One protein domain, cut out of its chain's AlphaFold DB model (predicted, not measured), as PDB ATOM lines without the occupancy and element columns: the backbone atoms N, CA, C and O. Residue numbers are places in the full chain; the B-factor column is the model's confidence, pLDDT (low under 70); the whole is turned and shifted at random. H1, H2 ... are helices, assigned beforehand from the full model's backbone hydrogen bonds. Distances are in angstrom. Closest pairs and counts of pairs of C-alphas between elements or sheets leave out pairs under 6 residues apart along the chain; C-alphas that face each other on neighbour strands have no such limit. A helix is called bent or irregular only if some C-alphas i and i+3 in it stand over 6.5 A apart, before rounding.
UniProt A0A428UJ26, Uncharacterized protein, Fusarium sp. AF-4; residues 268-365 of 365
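What this domain is: This is residues 268 to 365 of the 365 residues of an uncharacterized protein of Fusarium sp. AF-4 (UniProt A0A428UJ26). Picture a long helical hairpin, H2b and H3 side by side, with short H1 packed on residues 302 to 306 of H2b. Beyond the hairpin's open end, where H2b begins and H3 ends, H2a and H4 lie near each other, and small H5, close to the chain's last residue, has its centre farthest from the mean of the C-alphas, 18.8 A. The 98 printed residues hold five named helices, H1 to H5 in chain order, and no named strand: the class is all helix. The whole is loose, with a radius of gyration of the C-alphas of 15.7 A, and elongated, spanning 48 by 28 by 17 A.

How they stand to each other: Start at H1, residues 270 to 273. H2, residues 290 to 319, was assigned as one helix by its hydrogen bonds but is bent, with C-alphas 299 and 302 6.9 A apart; its arms H2a, 290 to 299, and H2b, 302 to 319, stand at a shallow tilt of 28 degrees. H1 touches residues 302 to 306 of H2b, closest at the C-alphas of Phe 273 and Pro 302, 6.2 A. H3, residues 324 to 344, forms a hairpin with H2b: they touch, closest at the C-alphas of Tyr 310 and Ala 334, 5.6 A, at a shallow tilt of 21 degrees, opposite ways. H4, residues 346 to 354, and H3 meet only through their link. H5, residues 361 to 364, only just touches H2a, with 3 pairs of C-alphas within 8 A, closest Ala 294 and Leu 363 at 6.8 A. In H2a, H2b, H3 and H4 every O i to N i+4 pair is within hydrogen-bond range; H1 and H5 are too short for one.

Where its parts are: Find C-alpha 270 at (-12.313, 19.358, -36.796), where H1 begins. H2a measures 14.1 A, H2b 25.4 A, H3 30.1 A and H4 12.2 A. H5 ends at C-alpha 364, (7.358, 10.289, -50.744).

The domain as a whole: The C-alphas farthest apart, Ser 323 and Ser 358, are 48.3 A apart. The printed part has no cut; the link H1 to H2 is long, 16 residues. Look for pLDDT under 70 at residues 275 to 281 and 365.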
ATOM      1  N   TRP A 268     -18.987  15.876 -40.347       87.25
ATOM      2  CA  TRP A 268     -17.606  15.817 -39.877       87.25
ATOM      3  C   TRP A 268     -17.075  17.195 -39.464       87.25
ATOM      4  O   TRP A 268     -17.165  18.176 -40.214       87.25
ATOM      5  N   LYS A 269     -16.474  17.260 -38.277       85.88
ATOM      6  CA  LYS A 269     -15.915  18.481 -37.686       85.88
ATOM      7  C   LYS A 269     -14.465  18.275 -37.271       85.88
ATOM      8  O   LYS A 269     -14.007  17.149 -37.140       85.88
ATOM      9  N   LEU A 270     -13.744  19.380 -37.093       85.19
ATOM     10  CA  LEU A 270     -12.313  19.358 -36.796       85.19
ATOM     11  C   LEU A 270     -11.993  18.588 -35.507       85.19
ATOM     12  O   LEU A 270     -11.095  17.757 -35.519       85.19
ATOM     13  N   ASP A 271     -12.757  18.820 -34.440       81.38
ATOM     14  CA  ASP A 271     -12.631  18.186 -33.119       81.38
ATOM     15  C   ASP A 271     -12.682  16.655 -33.164       81.38
ATOM     16  O   ASP A 271     -12.024  15.996 -32.369       81.38
ATOM     17  N   MET A 272     -13.388  16.090 -34.144       78.31
ATOM     18  CA  MET A 272     -13.457  14.645 -34.363       78.31
ATOM     19  C   MET A 272     -12.110  14.040 -34.806       78.31
ATOM     20  O   MET A 272     -11.872  12.854 -34.608       78.31
ATOM     21  N   PHE A 273     -11.227  14.842 -35.405       79.44
ATOM     22  CA  PHE A 273      -9.969  14.391 -36.010       79.44
ATOM     23  C   PHE A 273      -8.719  14.948 -35.318       79.44
ATOM     24  O   PHE A 273      -7.600  14.694 -35.768       79.44
ATOM     25  N   LEU A 274      -8.883  15.717 -34.237       75.88
ATOM     26  CA  LEU A 274      -7.755  16.225 -33.465       75.88
ATOM     27  C   LEU A 274      -7.131  15.094 -32.639       75.88
ATOM     28  O   LEU A 274      -7.772  14.487 -31.787       75.88
ATOM     29  N   HIS A 275      -5.848  14.839 -32.886       64.50
ATOM     30  CA  HIS A 275      -5.031  13.897 -32.113       64.50
ATOM     31  C   HIS A 275      -4.036  14.595 -31.173       64.50
ATOM     32  O   HIS A 275      -3.294  13.920 -30.458       64.50
ATOM     33  N   ASP A 276      -3.991  15.925 -31.213       63.12
ATOM     34  CA  ASP A 276      -3.091  16.781 -30.446       63.12
ATOM     35  C   ASP A 276      -3.893  17.851 -29.703       63.12
ATOM     36  O   ASP A 276      -5.001  18.197 -30.116       63.12
ATOM     37  N   ASP A 277      -3.311  18.372 -28.621       61.88
ATOM     38  CA  ASP A 277      -3.868  19.500 -27.877       61.88
ATOM     39  C   ASP A 277      -4.017  20.720 -28.814       61.88
ATOM     40  O   ASP A 277      -3.004  21.202 -29.344       61.88
ATOM     41  N   PRO A 278      -5.248  21.214 -29.063       59.31
ATOM     42  CA  PRO A 278      -5.483  22.361 -29.938       59.31
ATOM     43  C   PRO A 278      -4.817  23.647 -29.437       59.31
ATOM     44  O   PRO A 278      -4.556  24.531 -30.256       59.31
ATOM     45  N   ASP A 279      -4.513  23.739 -28.140       58.69
ATOM     46  CA  ASP A 279      -3.901  24.919 -27.526       58.69
ATOM     47  C   ASP A 279      -2.363  24.907 -27.623       58.69
ATOM     48  O   ASP A 279      -1.714  25.938 -27.437       58.69
ATOM     49  N   SER A 280      -1.759  23.768 -27.993       62.03
ATOM     50  CA  SER A 280      -0.315  23.637 -28.228       62.03
ATOM     51  C   SER A 280       0.001  22.661 -29.379       62.03
ATOM     52  O   SER A 280       0.658  21.629 -29.167       62.03
ATOM     53  N   PRO A 281      -0.415  22.972 -30.622       68.19
ATOM     54  CA  PRO A 281      -0.184  22.097 -31.760       68.19
ATOM     55  C   PRO A 281       1.315  21.947 -32.031       68.19
ATOM     56  O   PRO A 281       2.057  22.922 -32.144       68.19
ATOM     57  N   GLN A 282       1.770  20.703 -32.175       71.00
ATOM     58  CA  GLN A 282       3.129  20.426 -32.628       71.00
ATOM     59  C   GLN A 282       3.255  20.874 -34.085       71.00
ATOM     60  O   GLN A 282       2.533  20.368 -34.940       71.00
ATOM     61  N   VAL A 283       4.176  21.796 -34.374       82.50
ATOM     62  CA  VAL A 283       4.447  22.279 -35.737       82.50
ATOM     63  C   VAL A 283       5.723  21.604 -36.249       82.50
ATOM     64  O   VAL A 283       6.820  22.137 -36.055       82.50
ATOM     65  N   PRO A 284       5.637  20.397 -36.844       83.25
ATOM     66  CA  PRO A 284       6.806  19.727 -37.399       83.25
ATOM     67  C   PRO A 284       7.465  20.591 -38.485       83.25
ATOM     68  O   PRO A 284       6.811  21.378 -39.163       83.25
ATOM     69  N   ARG A 285       8.779  20.436 -38.666       90.44
ATOM     70  CA  ARG A 285       9.572  21.069 -39.736       90.44
ATOM     71  C   ARG A 285      10.511  20.035 -40.348       90.44
ATOM     72  O   ARG A 285      10.850  19.050 -39.691       90.44
ATOM     73  N   TRP A 286      10.913  20.239 -41.598       90.56
ATOM     74  CA  TRP A 286      11.926  19.407 -42.256       90.56
ATOM     75  C   TRP A 286      13.211  20.229 -42.470       90.56
ATOM     76  O   TRP A 286      13.103  21.393 -42.857       90.56
ATOM     77  N   PRO A 287      14.420  19.673 -42.241       92.06
ATOM     78  CA  PRO A 287      14.722  18.281 -41.891       92.06
ATOM     79  C   PRO A 287      14.437  17.933 -40.423       92.06
ATOM     80  O   PRO A 287      14.680  18.720 -39.514       92.06
ATOM     81  N   CYS A 288      13.945  16.717 -40.192       90.25
ATOM     82  CA  CYS A 288      13.777  16.130 -38.862       90.25
ATOM     83  C   CYS A 288      14.035  14.617 -38.915       90.25
ATOM     84  O   CYS A 288      14.345  14.063 -39.971       90.25
ATOM     85  N   SER A 289      13.939  13.934 -37.770       89.06
ATOM     86  CA  SER A 289      14.098  12.478 -37.738       89.06
ATOM     87  C   SER A 289      13.021  11.786 -38.584       89.06
ATOM     88  O   SER A 289      11.888  12.265 -38.673       89.06
ATOM     89  N   TYR A 290      13.343  10.619 -39.152       85.44
ATOM     90  CA  TYR A 290      12.366   9.812 -39.891       85.44
ATOM     91  C   TYR A 290      11.104   9.536 -39.060       85.44
ATOM     92  O   TYR A 290       9.994   9.657 -39.568       85.44
ATOM     93  N   ALA A 291      11.263   9.212 -37.772       83.00
ATOM     94  CA  ALA A 291      10.145   8.936 -36.874       83.00
ATOM     95  C   ALA A 291       9.241  10.165 -36.683       83.00
ATOM     96  O   ALA A 291       8.017  10.042 -36.714       83.00
ATOM     97  N   THR A 292       9.834  11.354 -36.539       85.62
ATOM     98  CA  THR A 292       9.097  12.624 -36.444       85.62
ATOM     99  C   THR A 292       8.329  12.907 -37.732       85.62
ATOM    100  O   THR A 292       7.137  13.202 -37.675       85.62
ATOM    101  N   ALA A 293       8.982  12.765 -38.888       87.31
ATOM    102  CA  ALA A 293       8.364  12.994 -40.189       87.31
ATOM    103  C   ALA A 293       7.222  12.001 -40.470       87.31
ATOM    104  O   ALA A 293       6.138  12.407 -40.879       87.31
ATOM    105  N   ALA A 294       7.426  10.712 -40.181       83.00
ATOM    106  CA  ALA A 294       6.392   9.689 -40.317       83.00
ATOM    107  C   ALA A 294       5.187   9.982 -39.407       83.00
ATOM    108  O   ALA A 294       4.052   9.966 -39.878       83.00
ATOM    109  N   LYS A 295       5.422  10.319 -38.127       81.25
ATOM    110  CA  LYS A 295       4.360  10.699 -37.174       81.25
ATOM    111  C   LYS A 295       3.582  11.923 -37.667       81.25
ATOM    112  O   LYS A 295       2.358  11.928 -37.568       81.25
ATOM    113  N   ALA A 296       4.268  12.928 -38.215       85.50
ATOM    114  CA  ALA A 296       3.645  14.125 -38.780       85.50
ATOM    115  C   ALA A 296       2.752  13.808 -39.990       85.50
ATOM    116  O   ALA A 296       1.605  14.248 -40.018       85.50
ATOM    117  N   ILE A 297       3.237  13.005 -40.947       85.19
ATOM    118  CA  ILE A 297       2.452  12.582 -42.119       85.19
ATOM    119  C   ILE A 297       1.203  11.827 -41.669       85.19
ATOM    120  O   ILE A 297       0.097  12.222 -42.027       85.19
ATOM    121  N   ILE A 298       1.373  10.816 -40.812       80.44
ATOM    122  CA  ILE A 298       0.276  10.001 -40.283       80.44
ATOM    123  C   ILE A 298      -0.792  10.891 -39.634       80.44
ATOM    124  O   ILE A 298      -1.957  10.831 -40.015       80.44
ATOM    125  N   LYS A 299      -0.402  11.763 -38.696       81.62
ATOM    126  CA  LYS A 299      -1.343  12.647 -37.987       81.62
ATOM    127  C   LYS A 299      -2.045  13.652 -38.897       81.62
ATOM    128  O   LYS A 299      -3.181  14.023 -38.626       81.62
ATOM    129  N   SER A 300      -1.391  14.079 -39.972       86.81
ATOM    130  CA  SER A 300      -1.979  15.016 -40.929       86.81
ATOM    131  C   SER A 300      -3.033  14.373 -41.836       86.81
ATOM    132  O   SER A 300      -3.890  15.085 -42.362       86.81
ATOM    133  N   THR A 301      -2.999  13.044 -42.019       85.00
ATOM    134  CA  THR A 301      -3.864  12.346 -42.977       85.00
ATOM    135  C   THR A 301      -5.348  12.614 -42.722       85.00
ATOM    136  O   THR A 301      -5.993  13.122 -43.637       85.00
ATOM    137  N   PRO A 302      -5.915  12.394 -41.519       85.38
ATOM    138  CA  PRO A 302      -7.347  12.612 -41.302       85.38
ATOM    139  C   PRO A 302      -7.778  14.071 -41.512       85.38
ATOM    140  O   PRO A 302      -8.860  14.326 -42.035       85.38
ATOM    141  N   ILE A 303      -6.902  15.034 -41.207       88.94
ATOM    142  CA  ILE A 303      -7.139  16.462 -41.463       88.94
ATOM    143  C   ILE A 303      -7.172  16.749 -42.966       88.94
ATOM    144  O   ILE A 303      -8.048  17.474 -43.439       88.94
ATOM    145  N   LYS A 304      -6.268  16.137 -43.739       89.81
ATOM    146  CA  LYS A 304      -6.303  16.212 -45.202       89.81
ATOM    147  C   LYS A 304      -7.606  15.625 -45.741       89.81
ATOM    148  O   LYS A 304      -8.251  16.274 -46.554       89.81
ATOM    149  N   ILE A 305      -8.041  14.457 -45.268       90.12
ATOM    150  CA  ILE A 305      -9.330  13.866 -45.674       90.12
ATOM    151  C   ILE A 305     -10.495  14.804 -45.334       90.12
ATOM    152  O   ILE A 305     -11.379  15.011 -46.166       90.12
ATOM    153  N   LEU A 306     -10.469  15.433 -44.158       91.50
ATOM    154  CA  LEU A 306     -11.482  16.396 -43.742       91.50
ATOM    155  C   LEU A 306     -11.552  17.606 -44.685       91.50
ATOM    156  O   LEU A 306     -12.654  18.021 -45.039       91.50
ATOM    157  N   LEU A 307     -10.416  18.134 -45.158       93.44
ATOM    158  CA  LEU A 307     -10.397  19.200 -46.173       93.44
ATOM    159  C   LEU A 307     -11.166  18.785 -47.439       93.44
ATOM    160  O   LEU A 307     -12.029  19.530 -47.903       93.44
ATOM    161  N   TYR A 308     -10.917  17.579 -47.960       92.50
ATOM    162  CA  TYR A 308     -11.638  17.052 -49.127       92.50
ATOM    163  C   TYR A 308     -13.129  16.831 -48.839       92.50
ATOM    164  O   TYR A 308     -13.972  17.137 -49.683       92.50
ATOM    165  N   ARG A 309     -13.481  16.388 -47.625       93.25
ATOM    166  CA  ARG A 309     -14.884  16.277 -47.197       93.25
ATOM    167  C   ARG A 309     -15.584  17.642 -47.206       93.25
ATOM    168  O   ARG A 309     -16.720  17.738 -47.659       93.25
ATOM    169  N   TYR A 310     -14.908  18.716 -46.790       94.06
ATOM    170  CA  TYR A 310     -15.452  20.078 -46.873       94.06
ATOM    171  C   TYR A 310     -15.601  20.592 -48.305       94.06
ATOM    172  O   TYR A 310     -16.575  21.294 -48.580       94.06
ATOM    173  N   VAL A 311     -14.708  20.212 -49.226       93.69
ATOM    174  CA  VAL A 311     -14.904  20.476 -50.664       93.69
ATOM    175  C   VAL A 311     -16.199  19.820 -51.141       93.69
ATOM    176  O   VAL A 311     -17.033  20.498 -51.740       93.69
ATOM    177  N   PHE A 312     -16.413  18.544 -50.808       92.69
ATOM    178  CA  PHE A 312     -17.654  17.839 -51.134       92.69
ATOM    179  C   PHE A 312     -18.890  18.529 -50.530       92.69
ATOM    180  O   PHE A 312     -19.864  18.774 -51.243       92.69
ATOM    181  N   TYR A 313     -18.854  18.910 -49.248       93.62
ATOM    182  CA  TYR A 313     -19.976  19.609 -48.616       93.62
ATOM    183  C   TYR A 313     -20.311  20.934 -49.311       93.62
ATOM    184  O   TYR A 313     -21.485  21.229 -49.520       93.62
ATOM    185  N   LEU A 314     -19.300  21.725 -49.687       93.25
ATOM    186  CA  LEU A 314     -19.499  22.987 -50.404       93.25
ATOM    187  C   LEU A 314     -20.089  22.749 -51.798       93.25
ATOM    188  O   LEU A 314     -21.059  23.410 -52.169       93.25
ATOM    189  N   GLN A 315     -19.547  21.784 -52.548       92.25
ATOM    190  CA  GLN A 315     -20.067  21.396 -53.863       92.25
ATOM    191  C   GLN A 315     -21.543  20.979 -53.775       92.25
ATOM    192  O   GLN A 315     -22.359  21.425 -54.582       92.25
ATOM    193  N   ASN A 316     -21.901  20.168 -52.775       91.38
ATOM    194  CA  ASN A 316     -23.270  19.699 -52.579       91.38
ATOM    195  C   ASN A 316     -24.219  20.828 -52.146       91.38
ATOM    196  O   ASN A 316     -25.318  20.935 -52.688       91.38
ATOM    197  N   ALA A 317     -23.782  21.710 -51.241       91.75
ATOM    198  CA  ALA A 317     -24.584  22.845 -50.789       91.75
ATOM    199  C   ALA A 317     -24.919  23.811 -51.938       91.75
ATOM    200  O   ALA A 317     -26.057  24.270 -52.055       91.75
ATOM    201  N   ILE A 318     -23.952  24.070 -52.827       90.50
ATOM    202  CA  ILE A 318     -24.160  24.881 -54.035       90.50
ATOM    203  C   ILE A 318     -25.105  24.161 -55.001       90.50
ATOM    204  O   ILE A 318     -26.092  24.744 -55.444       90.50
ATOM    205  N   LYS A 319     -24.837  22.883 -55.305       91.94
ATOM    206  CA  LYS A 319     -25.645  22.076 -56.233       91.94
ATOM    207  C   LYS A 319     -27.116  21.998 -55.816       91.94
ATOM    208  O   LYS A 319     -27.994  22.060 -56.673       91.94
ATOM    209  N   ASN A 320     -27.381  21.862 -54.519       92.25
ATOM    210  CA  ASN A 320     -28.733  21.711 -53.981       92.25
ATOM    211  C   ASN A 320     -29.424  23.050 -53.684       92.25
ATOM    212  O   ASN A 320     -30.528  23.043 -53.143       92.25
ATOM    213  N   ASN A 321     -28.812  24.189 -54.038       92.25
ATOM    214  CA  ASN A 321     -29.313  25.531 -53.727       92.25
ATOM    215  C   ASN A 321     -29.671  25.690 -52.238       92.25
ATOM    216  O   ASN A 321     -30.734  26.213 -51.890       92.25
ATOM    217  N   GLU A 322     -28.797  25.208 -51.352       93.19
ATOM    218  CA  GLU A 322     -29.018  25.333 -49.915       93.19
ATOM    219  C   GLU A 322     -29.091  26.805 -49.475       93.19
ATOM    220  O   GLU A 322     -28.592  27.721 -50.133       93.19
ATOM    221  N   SER A 323     -29.716  27.046 -48.318       92.81
ATOM    222  CA  SER A 323     -29.833  28.400 -47.772       92.81
ATOM    223  C   SER A 323     -28.461  29.059 -47.577       92.81
ATOM    224  O   SER A 323     -27.494  28.394 -47.197       92.81
ATOM    225  N   LYS A 324     -28.393  30.391 -47.733       91.94
ATOM    226  CA  LYS A 324     -27.166  31.177 -47.486       91.94
ATOM    227  C   LYS A 324     -26.525  30.840 -46.138       91.94
ATOM    228  O   LYS A 324     -25.323  30.630 -46.072       91.94
ATOM    229  N   ARG A 325     -27.346  30.677 -45.095       91.44
ATOM    230  CA  ARG A 325     -26.899  30.291 -43.752       91.44
ATOM    231  C   ARG A 325     -26.239  28.906 -43.717       91.44
ATOM    232  O   ARG A 325     -25.260  28.722 -43.005       91.44
ATOM    233  N   SER A 326     -26.761  27.931 -44.464       87.88
ATOM    234  CA  SER A 326     -26.147  26.595 -44.557       87.88
ATOM    235  C   SER A 326     -24.781  26.663 -45.239       87.88
ATOM    236  O   SER A 326     -23.799  26.111 -44.737       87.88
ATOM    237  N   VAL A 327     -24.695  27.423 -46.336       92.12
ATOM    238  CA  VAL A 327     -23.441  27.657 -47.063       92.12
ATOM    239  C   VAL A 327     -22.421  28.389 -46.181       92.12
ATOM    240  O   VAL A 327     -21.266  27.977 -46.125       92.12
ATOM    241  N   GLU A 328     -22.833  29.415 -45.435       93.12
ATOM    242  CA  GLU A 328     -21.978  30.140 -44.482       93.12
ATOM    243  C   GLU A 328     -21.450  29.228 -43.366       93.12
ATOM    244  O   GLU A 328     -20.246  29.213 -43.109       93.12
ATOM    245  N   ASN A 329     -22.307  28.399 -42.760       89.75
ATOM    246  CA  ASN A 329     -21.884  27.414 -41.757       89.75
ATOM    247  C   ASN A 329     -20.869  26.412 -42.341       89.75
ATOM    248  O   ASN A 329     -19.877  26.060 -41.700       89.75
ATOM    249  N   CYS A 330     -21.107  25.960 -43.575       91.00
ATOM    250  CA  CYS A 330     -20.222  25.064 -44.310       91.00
ATOM    251  C   CYS A 330     -18.848  25.707 -44.568       91.00
ATOM    252  O   CYS A 330     -17.817  25.071 -44.335       91.00
ATOM    253  N   LEU A 331     -18.833  26.975 -44.992       94.12
ATOM    254  CA  LEU A 331     -17.620  27.767 -45.202       94.12
ATOM    255  C   LEU A 331     -16.852  27.991 -43.900       94.12
ATOM    256  O   LEU A 331     -15.638  27.821 -43.880       94.12
ATOM    257  N   GLN A 332     -17.536  28.320 -42.802       93.75
ATOM    258  CA  GLN A 332     -16.892  28.526 -41.506       93.75
ATOM    259  C   GLN A 332     -16.174  27.258 -41.022       93.75
ATOM    260  O   GLN A 332     -15.045  27.331 -40.526       93.75
ATOM    261  N   GLY A 333     -16.794  26.090 -41.210       91.81
ATOM    262  CA  GLY A 333     -16.147  24.807 -40.944       91.81
ATOM    263  C   GLY A 333     -14.922  24.584 -41.835       91.81
ATOM    264  O   GLY A 333     -13.848  24.289 -41.316       91.81
ATOM    265  N   ALA A 334     -15.038  24.822 -43.146       94.81
ATOM    266  CA  ALA A 334     -13.927  24.670 -44.088       94.81
ATOM    267  C   ALA A 334     -12.737  25.579 -43.727       94.81
ATOM    268  O   ALA A 334     -11.607  25.108 -43.620       94.81
ATOM    269  N   VAL A 335     -12.998  26.861 -43.450       95.50
ATOM    270  CA  VAL A 335     -11.985  27.840 -43.025       95.50
ATOM    271  C   VAL A 335     -11.309  27.414 -41.723       95.50
ATOM    272  O   VAL A 335     -10.098  27.570 -41.586       95.50
ATOM    273  N   SER A 336     -12.058  26.843 -40.777       93.06
ATOM    274  CA  SER A 336     -11.493  26.358 -39.512       93.06
ATOM    275  C   SER A 336     -10.490  25.223 -39.733       93.06
ATOM    276  O   SER A 336      -9.416  25.236 -39.131       93.06
ATOM    277  N   VAL A 337     -10.806  24.280 -40.627       93.06
ATOM    278  CA  VAL A 337      -9.901  23.176 -40.983       93.06
ATOM    279  C   VAL A 337      -8.689  23.688 -41.762       93.06
ATOM    280  O   VAL A 337      -7.568  23.311 -41.431       93.06
ATOM    281  N   CYS A 338      -8.880  24.589 -42.737       94.00
ATOM    282  CA  CYS A 338      -7.775  25.211 -43.474       94.00
ATOM    283  C   CYS A 338      -6.816  25.944 -42.533       94.00
ATOM    284  O   CYS A 338      -5.614  25.714 -42.582       94.00
ATOM    285  N   ARG A 339      -7.343  26.758 -41.610       93.00
ATOM    286  CA  ARG A 339      -6.527  27.485 -40.631       93.00
ATOM    287  C   ARG A 339      -5.710  26.534 -39.757       93.00
ATOM    288  O   ARG A 339      -4.536  26.794 -39.520       93.00
ATOM    289  N   TYR A 340      -6.314  25.442 -39.289       91.06
ATOM    290  CA  TYR A 340      -5.594  24.433 -38.512       91.06
ATOM    291  C   TYR A 340      -4.485  23.769 -39.339       91.06
ATOM    292  O   TYR A 340      -3.340  23.704 -38.898       91.06
ATOM    293  N   TRP A 341      -4.787  23.349 -40.572       92.62
ATOM    294  CA  TRP A 341      -3.788  22.805 -41.493       92.62
ATOM    295  C   TRP A 341      -2.625  23.777 -41.723       92.62
ATOM    296  O   TRP A 341      -1.459  23.378 -41.636       92.62
ATOM    297  N   ASP A 342      -2.934  25.049 -41.972       92.56
ATOM    298  CA  ASP A 342      -1.950  26.095 -42.239       92.56
ATOM    299  C   ASP A 342      -1.039  26.356 -41.040       92.56
ATOM    300  O   ASP A 342       0.165  26.547 -41.209       92.56
ATOM    301  N   MET A 343      -1.589  26.310 -39.827       89.88
ATOM    302  CA  MET A 343      -0.822  26.497 -38.598       89.88
ATOM    303  C   MET A 343       0.039  25.278 -38.243       89.88
ATOM    304  O   MET A 343       1.149  25.448 -37.741       89.88
ATOM    305  N   THR A 344      -0.448  24.059 -38.487       89.75
ATOM    306  CA  THR A 344       0.165  22.833 -37.951       89.75
ATOM    307  C   THR A 344       1.014  22.076 -38.974       89.75
ATOM    308  O   THR A 344       2.132  21.674 -38.662       89.75
ATOM    309  N   TYR A 345       0.525  21.880 -40.201       91.31
ATOM    310  CA  TYR A 345       1.136  20.951 -41.166       91.31
ATOM    311  C   TYR A 345       1.690  21.633 -42.418       91.31
ATOM    312  O   TYR A 345       2.659  21.139 -42.999       91.31
ATOM    313  N   SER A 346       1.131  22.774 -42.832       92.44
ATOM    314  CA  SER A 346       1.555  23.480 -44.051       92.44
ATOM    315  C   SER A 346       3.061  23.805 -44.096       92.44
ATOM    316  O   SER A 346       3.680  23.533 -45.134       92.44
ATOM    317  N   PRO A 347       3.719  24.266 -43.004       93.56
ATOM    318  CA  PRO A 347       5.167  24.487 -43.010       93.56
ATOM    319  C   PRO A 347       5.965  23.205 -43.278       93.56
ATOM    320  O   PRO A 347       6.867  23.203 -44.114       93.56
ATOM    321  N   PHE A 348       5.598  22.100 -42.623       93.75
ATOM    322  CA  PHE A 348       6.252  20.802 -42.783       93.75
ATOM    323  C   PHE A 348       6.153  20.274 -44.216       93.75
ATOM    324  O   PHE A 348       7.169  19.922 -44.814       93.75
ATOM    325  N   PHE A 349       4.945  20.245 -44.787       92.75
ATOM    326  CA  PHE A 349       4.743  19.762 -46.155       92.75
ATOM    327  C   PHE A 349       5.411  20.671 -47.190       92.75
ATOM    328  O   PHE A 349       5.972  20.172 -48.164       92.75
ATOM    329  N   SER A 350       5.423  21.985 -46.958       93.75
ATOM    330  CA  SER A 350       6.164  22.927 -47.804       93.75
ATOM    331  C   SER A 350       7.665  22.633 -47.793       93.75
ATOM    332  O   SER A 350       8.298  22.622 -48.850       93.75
ATOM    333  N   ASP A 351       8.238  22.351 -46.618       94.12
ATOM    334  CA  ASP A 351       9.645  21.976 -46.496       94.12
ATOM    335  C   ASP A 351       9.929  20.622 -47.185       94.12
ATOM    336  O   ASP A 351      10.950  20.502 -47.865       94.12
ATOM    337  N   LEU A 352       9.028  19.631 -47.083       91.94
ATOM    338  CA  LEU A 352       9.154  18.341 -47.783       91.94
ATOM    339  C   LEU A 352       9.152  18.502 -49.308       91.94
ATOM    340  O   LEU A 352       9.989  17.904 -49.978       91.94
ATOM    341  N   VAL A 353       8.243  19.312 -49.860       91.56
ATOM    342  CA  VAL A 353       8.158  19.555 -51.313       91.56
ATOM    343  C   VAL A 353       9.407  20.277 -51.816       91.56
ATOM    344  O   VAL A 353      10.000  19.864 -52.809       91.56
ATOM    345  N   ARG A 354       9.862  21.318 -51.108       92.62
ATOM    346  CA  ARG A 354      11.090  22.056 -51.465       92.62
ATOM    347  C   ARG A 354      12.332  21.172 -51.449       92.62
ATOM    348  O   ARG A 354      13.235  21.369 -52.253       92.62
ATOM    349  N   ASN A 355      12.372  20.207 -50.536       91.00
ATOM    350  CA  ASN A 355      13.503  19.310 -50.342       91.00
ATOM    351  C   ASN A 355      13.211  17.892 -50.843       91.00
ATOM    352  O   ASN A 355      13.833  16.946 -50.363       91.00
ATOM    353  N   TYR A 356      12.294  17.723 -51.804       89.00
ATOM    354  CA  TYR A 356      11.797  16.403 -52.203       89.00
ATOM    355  C   TYR A 356      12.935  15.430 -52.535       89.00
ATOM    356  O   TYR A 356      12.901  14.279 -52.116       89.00
ATOM    357  N   GLY A 357      14.017  15.889 -53.174       88.75
ATOM    358  CA  GLY A 357      15.205  15.071 -53.450       88.75
ATOM    359  C   GLY A 357      15.794  14.360 -52.219       88.75
ATOM    360  O   GLY A 357      16.131  13.181 -52.316       88.75
ATOM    361  N   SER A 358      15.838  15.019 -51.055       88.62
ATOM    362  CA  SER A 358      16.419  14.478 -49.814       88.62
ATOM    363  C   SER A 358      15.428  13.716 -48.930       88.62
ATOM    364  O   SER A 358      15.835  13.082 -47.956       88.62
ATOM    365  N   VAL A 359      14.135  13.734 -49.266       87.62
ATOM    366  CA  VAL A 359      13.109  13.002 -48.517       87.62
ATOM    367  C   VAL A 359      13.258  11.487 -48.768       87.62
ATOM    368  O   VAL A 359      13.338  11.057 -49.926       87.62
ATOM    369  N   PRO A 360      13.283  10.649 -47.714       85.00
ATOM    370  CA  PRO A 360      13.307   9.195 -47.848       85.00
ATOM    371  C   PRO A 360      12.176   8.670 -48.749       85.00
ATOM    372  O   PRO A 360      11.038   9.112 -48.585       85.00
ATOM    373  N   PRO A 361      12.423   7.681 -49.636       79.50
ATOM    374  CA  PRO A 361      11.402   7.139 -50.542       79.50
ATOM    375  C   PRO A 361      10.084   6.737 -49.868       79.50
ATOM    376  O   PRO A 361       9.019   6.965 -50.425       79.50
ATOM    377  N   ARG A 362      10.137   6.217 -48.635       73.31
ATOM    378  CA  ARG A 362       8.945   5.815 -47.865       73.31
ATOM    379  C   ARG A 362       8.068   6.971 -47.374       73.31
ATOM    380  O   ARG A 362       6.959   6.725 -46.928       73.31
ATOM    381  N   LEU A 363       8.581   8.197 -47.367       77.69
ATOM    382  CA  LEU A 363       7.816   9.395 -47.004       77.69
ATOM    383  C   LEU A 363       7.316  10.148 -48.248       77.69
ATOM    384  O   LEU A 363       6.546  11.093 -48.115       77.69
ATOM    385  N   LYS A 364       7.784   9.753 -49.442       74.88
ATOM    386  CA  LYS A 364       7.358  10.289 -50.744       74.88
ATOM    387  C   LYS A 364       6.118   9.589 -51.291       74.88
ATOM    388  O   LYS A 364       5.391  10.174 -52.086       74.88
ATOM    389  N   SER A 365       5.953   8.324 -50.914       59.56
ATOM    390  CA  SER A 365       4.797   7.488 -51.218       59.56
ATOM    391  C   SER A 365       3.557   7.941 -50.469       59.56
ATOM    392  O   SER A 365       2.477   7.939 -51.097       59.56
TER     393      SER A 365